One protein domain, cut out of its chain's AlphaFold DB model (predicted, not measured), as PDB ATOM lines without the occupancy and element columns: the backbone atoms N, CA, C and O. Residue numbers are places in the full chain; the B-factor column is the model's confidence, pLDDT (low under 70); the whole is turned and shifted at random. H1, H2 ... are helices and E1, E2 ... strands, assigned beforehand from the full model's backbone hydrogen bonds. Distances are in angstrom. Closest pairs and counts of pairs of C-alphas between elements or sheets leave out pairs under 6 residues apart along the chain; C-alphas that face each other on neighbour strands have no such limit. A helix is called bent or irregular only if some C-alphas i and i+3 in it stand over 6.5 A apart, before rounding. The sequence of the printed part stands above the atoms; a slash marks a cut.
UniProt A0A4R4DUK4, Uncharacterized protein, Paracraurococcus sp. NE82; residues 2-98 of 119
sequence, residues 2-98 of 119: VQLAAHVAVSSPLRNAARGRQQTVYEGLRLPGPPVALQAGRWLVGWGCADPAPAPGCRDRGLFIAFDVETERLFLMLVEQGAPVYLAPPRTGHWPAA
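AT A GLANCE: This is residues 2 to 98 of the 119 residues of an uncharacterized protein of Paracraurococcus sp. NE82 (UniProt A0A4R4DUK4). What would one see first? One twisted sheet of five strands has the two arms of a bent helix, H2, laid over one face; the short H1 grazes the sheet, and residues 89 to 98 fold back over the other face. The sheet is a meander, each strand the antiparallel neighbour of the one before, and with H2a and H2b on one face it makes two layers. What are its make-up and size? The printed part has 97 residues, with two named helices followed by five named strands, in the sheet order E1 E2 E3 E4 E5, antiparallel; the class is mixed. It is compact and rounded, with a radius of gyration of the C-alphas of 12.7 A and spans of 36 by 27 by 26 A.

HOW THE PARTS SIT: What comes first? H1, residues 2 to 6, only grazes the sheet with its residues 2 to 5. H2, residues 8 to 28, was assigned as one helix by its hydrogen bonds but is bent, with C-alphas 17 and 20 9.2 A apart; its arms, H2a, residues 8 to 17, and H2b, residues 20 to 28, are irregular, C-alphas 9 and 12 being 6.7 A and C-alphas 20 and 23 8.2 A apart. H1 and H2a only just touch, only at the corner, with 3 pairs of C-alphas within 8 A, the closest those of Ala 5 and Ser 11, 5.4 A. How do the strands pair? E1, residues 37 to 39, and E2, residues 43 to 49, form a hairpin with N 37 and O 45 2.9 A apart, and E2 forms another with E3, residues 62 to 68, with N 46 and O 65 2.9 A apart. E3 and E4, residues 74 to 80, form a hairpin with N 64 and O 77 2.9 A apart, as do E4 and E5, residues 83 to 88, with N 78 and O 86 2.9 A apart. How do the arms stand? H2a is over E3 and E4 at a height of 9.2 A over the sheet, slantwise to the strands at 55 degrees to E3 on the local plane; its closest C-alphas to E4 are those of Pro 13 and Leu 74, 6.2 A. H2b, on the same face at a height of 9.6 A, runs across the strands at 77 degrees to E4 on the local plane; its closest C-alphas to E3 are those of Gly 28 and Leu 63, 5.2 A. Each O i to N i+4 pair is within hydrogen-bond range in H1, against 4 of 6 in H2a and 4 of 5 in H2b.

IN THESE COORDINATES: Where do the elements begin and end? H1 begins at C-alpha 2, (-31.123, -6.256, -16.683), and E5 ends at C-alpha 88, (-41.103, -16.150, -28.363). How long are they? H2a measures 14.7 A, H2b 14.3 A, E2 20.0 A, E3 20.5 A, E4 20.0 A and E5 14.9 A from first to last C-alpha; H1 and E1 measure 6.2 A each.

THE WHOLE: How far does it reach? The two C-alphas farthest apart, those of Ala 53 and Thr 71, are 36.6 A apart. Are there cuts, long links or doubtful places? The printed part has no cut, and the link from E2 to E3, 12 residues, is long. The pLDDT is under 70 at residues 52 to 56 and 91 to 93, with a mean of 89.0 for the printed part.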
ATOM      1  N   VAL A   2     -30.383  -6.205 -17.970       87.38
ATOM      2  CA  VAL A   2     -31.123  -6.256 -16.683       87.38
ATOM      3  C   VAL A   2     -32.010  -5.027 -16.423       87.38
ATOM      4  O   VAL A   2     -33.154  -5.188 -16.014       87.38
ATOM      5  N   GLN A   3     -31.522  -3.813 -16.701       84.56
ATOM      6  CA  GLN A   3     -32.302  -2.581 -16.512       84.56
ATOM      7  C   GLN A   3     -33.555  -2.520 -17.403       84.56
ATOM      8  O   GLN A   3     -34.616  -2.142 -16.918       84.56
ATOM      9  N   LEU A   4     -33.464  -2.956 -18.666       84.69
ATOM     10  CA  LEU A   4     -34.619  -3.057 -19.569       84.69
ATOM     11  C   LEU A   4     -35.654  -4.041 -19.011       84.69
ATOM     12  O   LEU A   4     -36.831  -3.718 -18.928       84.69
ATOM     13  N   ALA A   5     -35.210  -5.218 -18.571       86.69
ATOM     14  CA  ALA A   5     -36.092  -6.243 -18.012       86.69
ATOM     15  C   ALA A   5     -36.764  -5.830 -16.688       86.69
ATOM     16  O   ALA A   5     -37.836  -6.339 -16.357       86.69
ATOM     17  N   ALA A   6     -36.140  -4.920 -15.937       86.69
ATOM     18  CA  ALA A   6     -36.695  -4.347 -14.715       86.69
ATOM     19  C   ALA A   6     -37.728  -3.237 -14.985       86.69
ATOM     20  O   ALA A   6     -38.471  -2.871 -14.075       86.69
ATOM     21  N   HIS A   7     -37.806  -2.709 -16.212       86.00
ATOM     22  CA  HIS A   7     -38.786  -1.688 -16.562       86.00
ATOM     23  C   HIS A   7     -40.210  -2.249 -16.463       86.00
ATOM     24  O   HIS A   7     -40.493  -3.344 -16.957       86.00
ATOM     25  N   VAL A   8     -41.130  -1.495 -15.854       84.56
ATOM     26  CA  VAL A   8     -42.499  -1.960 -15.560       84.56
ATOM     27  C   VAL A   8     -43.226  -2.466 -16.808       84.56
ATOM     28  O   VAL A   8     -43.744  -3.583 -16.783       84.56
ATOM     29  N   ALA A   9     -43.149  -1.709 -17.909       87.31
ATOM     30  CA  ALA A   9     -43.757  -2.054 -19.198       87.31
ATOM     31  C   ALA A   9     -43.167  -3.327 -19.835       87.31
ATOM     32  O   ALA A   9     -43.828  -3.993 -20.618       87.31
ATOM     33  N   VAL A  10     -41.939  -3.709 -19.473       89.69
ATOM     34  CA  VAL A  10     -41.250  -4.879 -20.043       89.69
ATOM     35  C   VAL A  10     -41.409  -6.103 -19.148       89.69
ATOM     36  O   VAL A  10     -41.542  -7.223 -19.635       89.69
ATOM     37  N   SER A  11     -41.427  -5.913 -17.828       89.12
ATOM     38  CA  SER A  11     -41.356  -7.004 -16.855       89.12
ATOM     39  C   SER A  11     -42.501  -8.019 -16.989       89.12
ATOM     40  O   SER A  11     -42.275  -9.223 -16.847       89.12
ATOM     41  N   SER A  12     -43.725  -7.556 -17.275       89.62
ATOM     42  CA  SER A  12     -44.899  -8.422 -17.436       89.62
ATOM     43  C   SER A  12     -44.898  -9.154 -18.787       89.62
ATOM     44  O   SER A  12     -44.925 -10.392 -18.770       89.62
ATOM     45  N   PRO A  13     -44.744  -8.470 -19.945       91.31
ATOM     46  CA  PRO A  13     -44.545  -9.138 -21.232       91.31
ATOM     47  C   PRO A  13     -43.393 -10.143 -21.219       91.31
ATOM     48  O   PRO A  13     -43.535 -11.243 -21.747       91.31
ATOM     49  N   LEU A  14     -42.284  -9.821 -20.549       92.62
ATOM     50  CA  LEU A  14     -41.123 -10.701 -20.451       92.62
ATOM     51  C   LEU A  14     -41.441 -11.989 -19.691       92.62
ATOM     52  O   LEU A  14     -41.093 -13.067 -20.165       92.62
ATOM     53  N   ARG A  15     -42.117 -11.908 -18.536       91.00
ATOM     54  CA  ARG A  15     -42.539 -13.109 -17.791       91.00
ATOM     55  C   ARG A  15     -43.444 -13.999 -18.641       91.00
ATOM     56  O   ARG A  15     -43.245 -15.215 -18.686       91.00
ATOM     57  N   ASN A  16     -44.397 -13.387 -19.343       89.81
ATOM     58  CA  ASN A  16     -45.339 -14.092 -20.210       89.81
ATOM     59  C   ASN A  16     -44.648 -14.740 -21.412       89.81
ATOM     60  O   ASN A  16     -44.985 -15.865 -21.783       89.81
ATOM     61  N   ALA A  17     -43.677 -14.050 -22.004       91.25
ATOM     62  CA  ALA A  17     -42.918 -14.552 -23.133       91.25
ATOM     63  C   ALA A  17     -41.901 -15.617 -22.707       91.25
ATOM     64  O   ALA A  17     -41.720 -16.576 -23.435       91.25
ATOM     65  N   ALA A  18     -41.288 -15.521 -21.523       91.75
ATOM     66  CA  ALA A  18     -40.344 -16.522 -21.024       91.75
ATOM     67  C   ALA A  18     -41.016 -17.856 -20.641       91.75
ATOM     68  O   ALA A  18     -40.383 -18.912 -20.716       91.75
ATOM     69  N   ARG A  19     -42.295 -17.837 -20.229       86.56
ATOM     70  CA  ARG A  19     -43.079 -19.030 -19.839       86.56
ATOM     71  C   ARG A  19     -42.300 -19.953 -18.879       86.56
ATOM     72  O   ARG A  19     -41.726 -19.483 -17.905       86.56
ATOM     73  N   GLY A  20     -42.250 -21.262 -19.139       89.25
ATOM     74  CA  GLY A  20     -41.510 -22.246 -18.335       89.25
ATOM     75  C   GLY A  20     -39.978 -22.138 -18.411       89.25
ATOM     76  O   GLY A  20     -39.289 -22.982 -17.852       89.25
ATOM     77  N   ARG A  21     -39.431 -21.130 -19.106       92.38
ATOM     78  CA  ARG A  21     -37.988 -20.871 -19.251       92.38
ATOM     79  C   ARG A  21     -37.528 -19.624 -18.493       92.38
ATOM     80  O   ARG A  21     -36.444 -19.120 -18.764       92.38
ATOM     81  N   GLN A  22     -38.329 -19.124 -17.546       92.38
ATOM     82  CA  GLN A  22     -38.013 -17.915 -16.773       92.38
ATOM     83  C   GLN A  22     -36.582 -17.919 -16.235       92.38
ATOM     84  O   GLN A  22     -35.847 -16.981 -16.516       92.38
ATOM     85  N   GLN A  23     -36.160 -18.975 -15.532       93.00
ATOM     86  CA  GLN A  23     -34.809 -19.041 -14.971       93.00
ATOM     87  C   GLN A  23     -33.727 -18.827 -16.043       93.00
ATOM     88  O   GLN A  23     -32.915 -17.914 -15.907       93.00
ATOM     89  N   THR A  24     -33.765 -19.594 -17.135       92.69
ATOM     90  CA  THR A  24     -32.799 -19.491 -18.239       92.69
ATOM     91  C   THR A  24     -32.798 -18.100 -18.877       92.69
ATOM     92  O   THR A  24     -31.733 -17.544 -19.139       92.69
ATOM     93  N   VAL A  25     -33.976 -17.497 -19.079       94.06
ATOM     94  CA  VAL A  25     -34.098 -16.130 -19.615       94.06
ATOM     95  C   VAL A  25     -33.498 -15.105 -18.646       94.06
ATOM     96  O   VAL A  25     -32.722 -14.249 -19.061       94.06
ATOM     97  N   TYR A  26     -33.799 -15.195 -17.350       92.69
ATOM     98  CA  TYR A  26     -33.261 -14.269 -16.349       92.69
ATOM     99  C   TYR A  26     -31.752 -14.415 -16.147       92.69
ATOM    100  O   TYR A  26     -31.071 -13.424 -15.877       92.69
ATOM    101  N   GLU A  27     -31.201 -15.619 -16.275       92.94
ATOM    102  CA  GLU A  27     -29.752 -15.823 -16.355       92.94
ATOM    103  C   GLU A  27     -29.176 -15.174 -17.620       92.94
ATOM    104  O   GLU A  27     -28.211 -14.417 -17.524       92.94
ATOM    105  N   GLY A  28     -29.825 -15.370 -18.773       92.81
ATOM    106  CA  GLY A  28     -29.456 -14.749 -20.046       92.81
ATOM    107  C   GLY A  28     -29.403 -13.217 -19.996       92.81
ATOM    108  O   GLY A  28     -28.500 -12.604 -20.555       92.81
ATOM    109  N   LEU A  29     -30.313 -12.578 -19.253       93.50
ATOM    110  CA  LEU A  29     -30.348 -11.116 -19.089       93.50
ATOM    111  C   LEU A  29     -29.109 -10.527 -18.403       93.50
ATOM    112  O   LEU A  29     -28.870  -9.316 -18.509       93.50
ATOM    113  N   ARG A  30     -28.363 -11.363 -17.672       93.12
ATOM    114  CA  ARG A  30     -27.133 -10.994 -16.964       93.12
ATOM    115  C   ARG A  30     -25.877 -11.230 -17.803       93.12
ATOM    116  O   ARG A  30     -24.802 -10.836 -17.362       93.12
ATOM    117  N   LEU A  31     -26.002 -11.858 -18.973       92.69
ATOM    118  CA  LEU A  31     -24.871 -12.064 -19.872       92.69
ATOM    119  C   LEU A  31     -24.316 -10.714 -20.358       92.69
ATOM    120  O   LEU A  31     -25.094  -9.772 -20.565       92.69
ATOM    121  N   PRO A  32     -22.987 -10.601 -20.533       90.62
ATOM    122  CA  PRO A  32     -22.374  -9.407 -21.095       90.62
ATOM    123  C   PRO A  32     -22.823  -9.206 -22.545       90.62
ATOM    124  O   PRO A  32     -23.020 -10.159 -23.294       90.62
ATOM    125  N   GLY A  33     -22.978  -7.949 -22.941       89.25
ATOM    126  CA  GLY A  33     -23.419  -7.560 -24.274       89.25
ATOM    127  C   GLY A  33     -23.413  -6.042 -24.431       89.25
ATOM    128  O   GLY A  33     -23.098  -5.331 -23.466       89.25
ATOM    129  N   PRO A  34     -23.731  -5.529 -25.627       89.19
ATOM    130  CA  PRO A  34     -23.775  -4.094 -25.864       89.19
ATOM    131  C   PRO A  34     -24.888  -3.407 -25.050       89.19
ATOM    132  O   PRO A  34     -25.791  -4.065 -24.511       89.19
ATOM    133  N   PRO A  35     -24.846  -2.067 -24.939       90.06
ATOM    134  CA  PRO A  35     -25.971  -1.297 -24.425       90.06
ATOM    135  C   PRO A  35     -27.255  -1.587 -25.212       90.06
ATOM    136  O   PRO A  35     -27.219  -1.847 -26.410       90.06
ATOM    137  N   VAL A  36     -28.400  -1.508 -24.532       92.88
ATOM    138  CA  VAL A  36     -29.711  -1.586 -25.192       92.88
ATOM    139  C   VAL A  36     -29.866  -0.380 -26.115       92.88
ATOM    140  O   VAL A  36     -29.595   0.746 -25.694       92.88
ATOM    141  N   ALA A  37     -30.323  -0.609 -27.343       92.75
ATOM    142  CA  ALA A  37     -30.494   0.422 -28.360       92.75
ATOM    143  C   ALA A  37     -31.964   0.553 -28.783       92.75
ATOM    144  O   ALA A  37     -32.716  -0.420 -28.746       92.75
ATOM    145  N   LEU A  38     -32.367   1.757 -29.198       93.69
ATOM    146  CA  LEU A  38     -33.649   1.993 -29.859       93.69
ATOM    147  C   LEU A  38     -33.451   1.888 -31.376       93.69
ATOM    148  O   LEU A  38     -32.723   2.685 -31.963       93.69
ATOM    149  N   GLN A  39     -34.119   0.931 -32.007       92.94
ATOM    150  CA  GLN A  39     -34.037   0.669 -33.438       92.94
ATOM    151  C   GLN A  39     -35.329   1.078 -34.145       92.94
ATOM    152  O   GLN A  39     -36.433   0.852 -33.644       92.94
ATOM    153  N   ALA A  40     -35.176   1.720 -35.309       92.31
ATOM    154  CA  ALA A  40     -36.281   2.255 -36.112       92.31
ATOM    155  C   ALA A  40     -37.276   3.125 -35.306       92.31
ATOM    156  O   ALA A  40     -38.467   3.142 -35.594       92.31
ATOM    157  N   GLY A  41     -36.803   3.802 -34.249       93.69
ATOM    158  CA  GLY A  41     -37.626   4.655 -33.380       93.69
ATOM    159  C   GLY A  41     -38.655   3.927 -32.505       93.69
ATOM    160  O   GLY A  41     -39.380   4.593 -31.773       93.69
ATOM    161  N   ARG A  42     -38.717   2.590 -32.544       94.56
ATOM    162  CA  ARG A  42     -39.813   1.805 -31.946       94.56
ATOM    163  C   ARG A  42     -39.361   0.599 -31.126       94.56
ATOM    164  O   ARG A  42     -40.037   0.205 -30.180       94.56
ATOM    165  N   TRP A  43     -38.230  -0.002 -31.470       95.25
ATOM    166  CA  TRP A  43     -37.820  -1.281 -30.901       95.25
ATOM    167  C   TRP A  43     -36.682  -1.088 -29.910       95.25
ATOM    168  O   TRP A  43     -35.583  -0.718 -30.307       95.25
ATOM    169  N   LEU A  44     -36.915  -1.358 -28.626       95.69
ATOM    170  CA  LEU A  44     -35.830  -1.477 -27.652       95.69
ATOM    171  C   LEU A  44     -35.207  -2.863 -27.784       95.69
ATOM    172  O   LEU A  44     -35.837  -3.856 -27.419       95.69
ATOM    173  N   VAL A  45     -33.982  -2.926 -28.298       95.50
ATOM    174  CA  VAL A  45     -33.279  -4.173 -28.616       95.50
ATOM    175  C   VAL A  45     -32.047  -4.334 -27.735       95.50
ATOM    176  O   VAL A  45     -31.303  -3.382 -27.494       95.50
ATOM    177  N   GLY A  46     -31.818  -5.548 -27.248       93.81
ATOM    178  CA  GLY A  46     -30.597  -5.902 -26.541       93.81
ATOM    179  C   GLY A  46     -30.287  -7.387 -26.639       93.81
ATOM    180  O   GLY A  46     -31.172  -8.216 -26.848       93.81
ATOM    181  N   TRP A  47     -29.018  -7.728 -26.459       94.69
ATOM    182  CA  TRP A  47     -28.582  -9.114 -26.364       94.69
ATOM    183  C   TRP A  47     -27.359  -9.257 -25.462       94.69
ATOM    184  O   TRP A  47     -26.752  -8.266 -25.050       94.69
ATOM    185  N   GLY A  48     -27.023 -10.498 -25.123       92.44
ATOM    186  CA  GLY A  48     -25.816 -10.835 -24.376       92.44
ATOM    187  C   GLY A  48     -25.401 -12.284 -24.593       92.44
ATOM    188  O   GLY A  48     -26.261 -13.146 -24.800       92.44
ATOM    189  N   CYS A  49     -24.093 -12.533 -24.542       91.81
ATOM    190  CA  CYS A  49     -23.462 -13.812 -24.874       91.81
ATOM    191  C   CYS A  49     -22.577 -14.313 -23.725       91.81
ATOM    192  O   CYS A  49     -21.997 -13.512 -22.995       91.81
ATOM    193  N   ALA A  50     -22.431 -15.630 -23.580       89.44
ATOM    194  CA  ALA A  50     -21.494 -16.239 -22.628       89.44
ATOM    195  C   ALA A  50     -20.143 -16.634 -23.263       89.44
ATOM    196  O   ALA A  50     -19.333 -17.294 -22.614       89.44
ATOM    197  N   ASP A  51     -19.913 -16.268 -24.524       81.12
ATOM    198  CA  ASP A  51     -18.800 -16.775 -25.322       81.12
ATOM    199  C   ASP A  51     -17.429 -16.219 -24.874       81.12
ATOM    200  O   ASP A  51     -17.307 -15.033 -24.546       81.12
ATOM    201  N   PRO A  52     -16.366 -17.049 -24.872       63.38
ATOM    202  CA  PRO A  52     -15.026 -16.622 -24.487       63.38
ATOM    203  C   PRO A  52     -14.303 -15.874 -25.626       63.38
ATOM    204  O   PRO A  52     -14.033 -16.452 -26.675       63.38
ATOM    205  N   ALA A  53     -13.884 -14.629 -25.355       59.31
ATOM    206  CA  ALA A  53     -13.014 -13.784 -26.200       59.31
ATOM    207  C   ALA A  53     -13.624 -13.363 -27.569       59.31
ATOM    208  O   ALA A  53     -14.649 -13.900 -27.979       59.31
ATOM    209  N   PRO A  54     -13.094 -12.322 -28.254       60.50
ATOM    210  CA  PRO A  54     -13.915 -11.470 -29.108       60.50
ATOM    211  C   PRO A  54     -14.176 -12.120 -30.468       60.50
ATOM    212  O   PRO A  54     -13.414 -11.956 -31.420       60.50
ATOM    213  N   ALA A  55     -15.287 -12.838 -30.564       62.94
ATOM    214  CA  ALA A  55     -15.947 -13.137 -31.819       62.94
ATOM    215  C   ALA A  55     -17.249 -12.320 -31.893       62.94
ATOM    216  O   ALA A  55     -17.881 -12.097 -30.859       62.94
ATOM    217  N   PRO A  56     -17.656 -11.844 -33.080       68.06
ATOM    218  CA  PRO A  56     -18.965 -11.229 -33.239       68.06
ATOM    219  C   PRO A  56     -20.073 -12.270 -33.017       68.06
ATOM    220  O   PRO A  56     -19.986 -13.393 -33.528       68.06
ATOM    221  N   GLY A  57     -21.109 -11.862 -32.281       75.31
ATOM    222  CA  GLY A  57     -22.307 -12.648 -31.983       75.31
ATOM    223  C   GLY A  57     -22.153 -13.730 -30.905       75.31
ATOM    224  O   GLY A  57     -21.062 -14.024 -30.428       75.31
ATOM    225  N   CYS A  58     -23.286 -14.322 -30.525       85.50
ATOM    226  CA  CYS A  58     -23.427 -15.429 -29.591       85.50
ATOM    227  C   CYS A  58     -23.440 -16.758 -30.364       85.50
ATOM    228  O   CYS A  58     -24.468 -17.174 -30.905       85.50
ATOM    229  N   ARG A  59     -22.291 -17.425 -30.424       81.88
ATOM    230  CA  ARG A  59     -22.062 -18.720 -31.075       81.88
ATOM    231  C   ARG A  59     -22.408 -19.911 -30.201       81.88
ATOM    232  O   ARG A  59     -22.744 -20.941 -30.767       81.88
ATOM    233  N   ASP A  60     -22.285 -19.809 -28.878       86.44
ATOM    234  CA  ASP A  60     -22.572 -20.934 -27.982       86.44
ATOM    235  C   ASP A  60     -23.813 -20.676 -27.131       86.44
ATOM    236  O   ASP A  60     -24.824 -21.366 -27.287       86.44
ATOM    237  N   ARG A  61     -23.776 -19.650 -26.273       91.19
ATOM    238  CA  ARG A  61     -24.894 -19.320 -25.379       91.19
ATOM    239  C   ARG A  61     -25.220 -17.838 -25.426       91.19
ATOM    240  O   ARG A  61     -24.352 -17.000 -25.186       91.19
ATOM    241  N   GLY A  62     -26.491 -17.510 -25.640       94.44
ATOM    242  CA  GLY A  62     -26.931 -16.120 -25.674       94.44
ATOM    243  C   GLY A  62     -28.430 -15.919 -25.508       94.44
ATOM    244  O   GLY A  62     -29.231 -16.842 -25.676       94.44
ATOM    245  N   LEU A  63     -28.797 -14.684 -25.180       96.06
ATOM    246  CA  LEU A  63     -30.175 -14.206 -25.147       96.06
ATOM    247  C   LEU A  63     -30.290 -12.968 -26.032       96.06
ATOM    248  O   LEU A  63     -29.546 -12.012 -25.831       96.06
ATOM    249  N   PHE A  64     -31.273 -12.971 -26.926       96.00
ATOM    250  CA  PHE A  64     -31.759 -11.790 -27.634       96.00
ATOM    251  C   PHE A  64     -33.117 -11.376 -27.073       96.00
ATOM    252  O   PHE A  64     -33.959 -12.237 -26.796       96.00
ATOM    253  N   ILE A  65     -33.344 -10.071 -26.939       96.00
ATOM    254  CA  ILE A  65     -34.627  -9.484 -26.559       96.00
ATOM    255  C   ILE A  65     -34.908  -8.234 -27.398       96.00
ATOM    256  O   ILE A  65     -34.043  -7.374 -27.559       96.00
ATOM    257  N   ALA A  66     -36.137  -8.108 -27.884       96.00
ATOM    258  CA  ALA A  66     -36.656  -6.876 -28.455       96.00
ATOM    259  C   ALA A  66     -38.044  -6.571 -27.885       96.00
ATOM    260  O   ALA A  66     -38.867  -7.473 -27.720       96.00
ATOM    261  N   PHE A  67     -38.298  -5.305 -27.579       95.62
ATOM    262  CA  PHE A  67     -39.567  -4.822 -27.045       95.62
ATOM    263  C   PHE A  67     -40.103  -3.684 -27.913       95.62
ATOM    264  O   PHE A  67     -39.397  -2.709 -28.167       95.62
ATOM    265  N   ASP A  68     -41.346  -3.824 -28.356       94.75
ATOM    266  CA  ASP A  68     -42.096  -2.798 -29.071       94.75
ATOM    267  C   ASP A  68     -42.621  -1.752 -28.083       94.75
ATOM    268  O   ASP A  68     -43.490  -2.069 -27.269       94.75
ATOM    269  N   VAL A  69     -42.140  -0.510 -28.147       93.75
ATOM    270  CA  VAL A  69     -42.599   0.539 -27.218       93.75
ATOM    271  C   VAL A  69     -44.022   1.025 -27.502       93.75
ATOM    272  O   VAL A  69     -44.614   1.669 -26.642       93.75
ATOM    273  N   GLU A  70     -44.574   0.724 -28.681       93.31
ATOM    274  CA  GLU A  70     -45.928   1.139 -29.065       93.31
ATOM    275  C   GLU A  70     -46.974   0.076 -28.734       93.31
ATOM    276  O   GLU A  70     -48.057   0.399 -28.251       93.31
ATOM    277  N   THR A  71     -46.669  -1.195 -29.015       92.19
ATOM    278  CA  THR A  71     -47.637  -2.299 -28.853       92.19
ATOM    279  C   THR A  71     -47.345  -3.213 -27.668       92.19
ATOM    280  O   THR A  71     -48.082  -4.171 -27.434       92.19
ATOM    281  N   GLU A  72     -46.252  -2.954 -26.948       92.31
ATOM    282  CA  GLU A  72     -45.753  -3.760 -25.827       92.31
ATOM    283  C   GLU A  72     -45.489  -5.237 -26.181       92.31
ATOM    284  O   GLU A  72     -45.420  -6.117 -25.316       92.31
ATOM    285  N   ARG A  73     -45.313  -5.536 -27.474       91.69
ATOM    286  CA  ARG A  73     -44.941  -6.869 -27.954       91.69
ATOM    287  C   ARG A  73     -43.478  -7.152 -27.649       91.69
ATOM    288  O   ARG A  73     -42.604  -6.332 -27.906       91.69
ATOM    289  N   LEU A  74     -43.212  -8.359 -27.158       93.56
ATOM    290  CA  LEU A  74     -41.869  -8.810 -26.823       93.56
ATOM    291  C   LEU A  74     -41.452  -9.981 -27.706       93.56
ATOM    292  O   LEU A  74     -42.205 -10.940 -27.890       93.56
ATOM    293  N   PHE A  75     -40.228  -9.889 -28.206       94.88
ATOM    294  CA  PHE A  75     -39.559 -10.903 -28.998       94.88
ATOM    295  C   PHE A  75     -38.327 -11.365 -28.239       94.88
ATOM    296  O   PHE A  75     -37.594 -10.547 -27.683       94.88
ATOM    297  N   LEU A  76     -38.107 -12.671 -28.176       94.88
ATOM    298  CA  LEU A  76     -36.957 -13.229 -27.488       94.88
ATOM    299  C   LEU A  76     -36.451 -14.492 -28.170       94.88
ATOM    300  O   LEU A  76     -37.235 -15.278 -28.708       94.88
ATOM    301  N   MET A  77     -35.141 -14.700 -28.098       95.19
ATOM    302  CA  MET A  77     -34.497 -15.933 -28.531       95.19
ATOM    303  C   MET A  77     -33.430 -16.355 -27.528       95.19
ATOM    304  O   MET A  77     -32.609 -15.540 -27.120       95.19
ATOM    305  N   LEU A  78     -33.425 -17.641 -27.178       94.50
ATOM    306  CA  LEU A  78     -32.318 -18.282 -26.475       94.50
ATOM    307  C   LEU A  78     -31.527 -19.150 -27.449       94.50
ATOM    308  O   LEU A  78     -32.107 -19.981 -28.159       94.50
ATOM    309  N   VAL A  79     -30.211 -18.980 -27.417       93.12
ATOM    310  CA  VAL A  79     -29.241 -19.854 -28.073       93.12
ATOM    311  C   VAL A  79     -28.495 -20.626 -26.991       93.12
ATOM    312  O   VAL A  79     -28.047 -20.030 -26.010       93.12
ATOM    313  N   GLU A  80     -28.387 -21.939 -27.163       91.44
ATOM    314  CA  GLU A  80     -27.544 -22.826 -26.358       91.44
ATOM    315  C   GLU A  80     -26.869 -23.829 -27.296       91.44
ATOM    316  O   GLU A  80     -27.516 -24.337 -28.217       91.44
ATOM    317  N   GLN A  81     -25.582 -24.117 -27.082       89.50
ATOM    318  CA  GLN A  81     -24.802 -25.017 -27.941       89.50
ATOM    319  C   GLN A  81     -24.854 -24.611 -29.423       89.50
ATOM    320  O   GLN A  81     -24.905 -25.457 -30.317       89.50
ATOM    321  N   GLY A  82     -24.924 -23.299 -29.682       87.62
ATOM    322  CA  GLY A  82     -25.029 -22.724 -31.025       87.62
ATOM    323  C   GLY A  82     -26.332 -23.011 -31.763       87.62
ATOM    324  O   GLY A  82     -26.423 -22.786 -32.971       87.62
ATOM    325  N   ALA A  83     -27.358 -23.489 -31.057       90.81
ATOM    326  CA  ALA A  83     -28.670 -23.755 -31.620       90.81
ATOM    327  C   ALA A  83     -29.752 -22.894 -30.949       90.81
ATOM    328  O   ALA A  83     -29.735 -22.708 -29.730       90.81
ATOM    329  N   PRO A  84     -30.756 -22.412 -31.706       92.12
ATOM    330  CA  PRO A  84     -31.917 -21.775 -31.107       92.12
ATOM    331  C   PRO A  84     -32.737 -22.825 -30.349       92.12
ATOM    332  O   PRO A  84     -33.373 -23.685 -30.972       92.12
ATOM    333  N   VAL A  85     -32.744 -22.737 -29.018       92.31
ATOM    334  CA  VAL A  85     -33.491 -23.646 -28.127       92.31
ATOM    335  C   VAL A  85     -34.850 -23.089 -27.719       92.31
ATOM    336  O   VAL A  85     -35.741 -23.840 -27.315       92.31
ATOM    337  N   TYR A  86     -35.034 -21.772 -27.834       92.62
ATOM    338  CA  TYR A  86     -36.297 -21.129 -27.512       92.62
ATOM    339  C   TYR A  86     -36.507 -19.846 -28.305       92.62
ATOM    340  O   TYR A  86     -35.570 -19.079 -28.507       92.62
ATOM    341  N   LEU A  87     -37.751 -19.620 -28.726       92.69
ATOM    342  CA  LEU A  87     -38.201 -18.388 -29.356       92.69
ATOM    343  C   LEU A  87     -39.573 -18.009 -28.803       92.69
ATOM    344  O   LEU A  87     -40.450 -18.871 -28.669       92.69
ATOM    345  N   ALA A  88     -39.779 -16.723 -28.552       91.81
ATOM    346  CA  ALA A  88     -41.103 -16.150 -28.363       91.81
ATOM    347  C   ALA A  88     -41.218 -14.899 -29.243       91.81
ATOM    348  O   ALA A  88     -40.386 -14.012 -29.090       91.81
ATOM    349  N   PRO A  89     -42.202 -14.809 -30.152       88.31
ATOM    350  CA  PRO A  89     -43.092 -15.888 -30.589       88.31
ATOM    351  C   PRO A  89     -42.319 -17.078 -31.215       88.31
ATOM    352  O   PRO A  89     -41.161 -16.915 -31.605       88.31
ATOM    353  N   PRO A  90     -42.923 -18.286 -31.286       82.81
ATOM    354  CA  PRO A  90     -42.294 -19.474 -31.885       82.81
ATOM    355  C   PRO A  90     -41.977 -19.262 -33.376       82.81
ATOM    356  O   PRO A  90     -42.461 -18.308 -33.963       82.81
ATOM    357  N   ARG A  91     -41.212 -20.163 -34.017       69.19
ATOM    358  CA  ARG A  91     -40.703 -20.006 -35.407       69.19
ATOM    359  C   ARG A  91     -41.756 -19.788 -36.510       69.19
ATOM    360  O   ARG A  91     -41.386 -19.434 -37.619       69.19
ATOM    361  N   THR A  92     -43.035 -20.020 -36.230       69.00
ATOM    362  CA  THR A  92     -44.154 -19.689 -37.133       69.00
ATOM    363  C   THR A  92     -44.665 -18.257 -36.950       69.00
ATOM    364  O   THR A  92     -45.531 -17.809 -37.690       69.00
ATOM    365  N   GLY A  93     -44.203 -17.563 -35.914       68.38
ATOM    366  CA  GLY A  93     -44.477 -16.161 -35.667       68.38
ATOM    367  C   GLY A  93     -43.519 -15.310 -36.478       68.38
ATOM    368  O   GLY A  93     -42.309 -15.519 -36.434       68.38
ATOM    369  N   HIS A  94     -44.081 -14.350 -37.196       82.88
ATOM    370  CA  HIS A  94     -43.307 -13.407 -37.972       82.88
ATOM    371  C   HIS A  94     -42.701 -12.334 -37.066       82.88
ATOM    372  O   HIS A  94     -43.382 -11.755 -36.208       82.88
ATOM    373  N   TRP A  95     -41.397 -12.134 -37.215       92.50
ATOM    374  CA  TRP A  95     -40.649 -11.088 -36.537       92.50
ATOM    375  C   TRP A  95     -40.602  -9.842 -37.427       92.50
ATOM    376  O   TRP A  95     -40.397  -9.979 -38.626       92.50
ATOM    377  N   PRO A  96     -40.732  -8.628 -36.873       93.50
ATOM    378  CA  PRO A  96     -40.628  -7.405 -37.661       93.50
ATOM    379  C   PRO A  96     -39.297  -7.329 -38.418       93.50
ATOM    380  O   PRO A  96     -38.243  -7.548 -37.813       93.50
ATOM    381  N   ALA A  97     -39.331  -6.947 -39.700       93.69
ATOM    382  CA  ALA A  97     -38.139  -6.769 -40.540       93.69
ATOM    383  C   ALA A  97     -37.096  -5.843 -39.892       93.69
ATOM    384  O   ALA A  97     -35.893  -6.103 -39.939       93.69
ATOM    385  N   ALA A  98     -37.569  -4.820 -39.172       94.38
ATOM    386  CA  ALA A  98     -36.744  -3.880 -38.418       94.38
ATOM    387  C   ALA A  98     -35.821  -4.536 -37.373       94.38
ATOM    388  O   ALA A  98     -34.861  -3.896 -36.953       94.38
TER     389      ALA A  98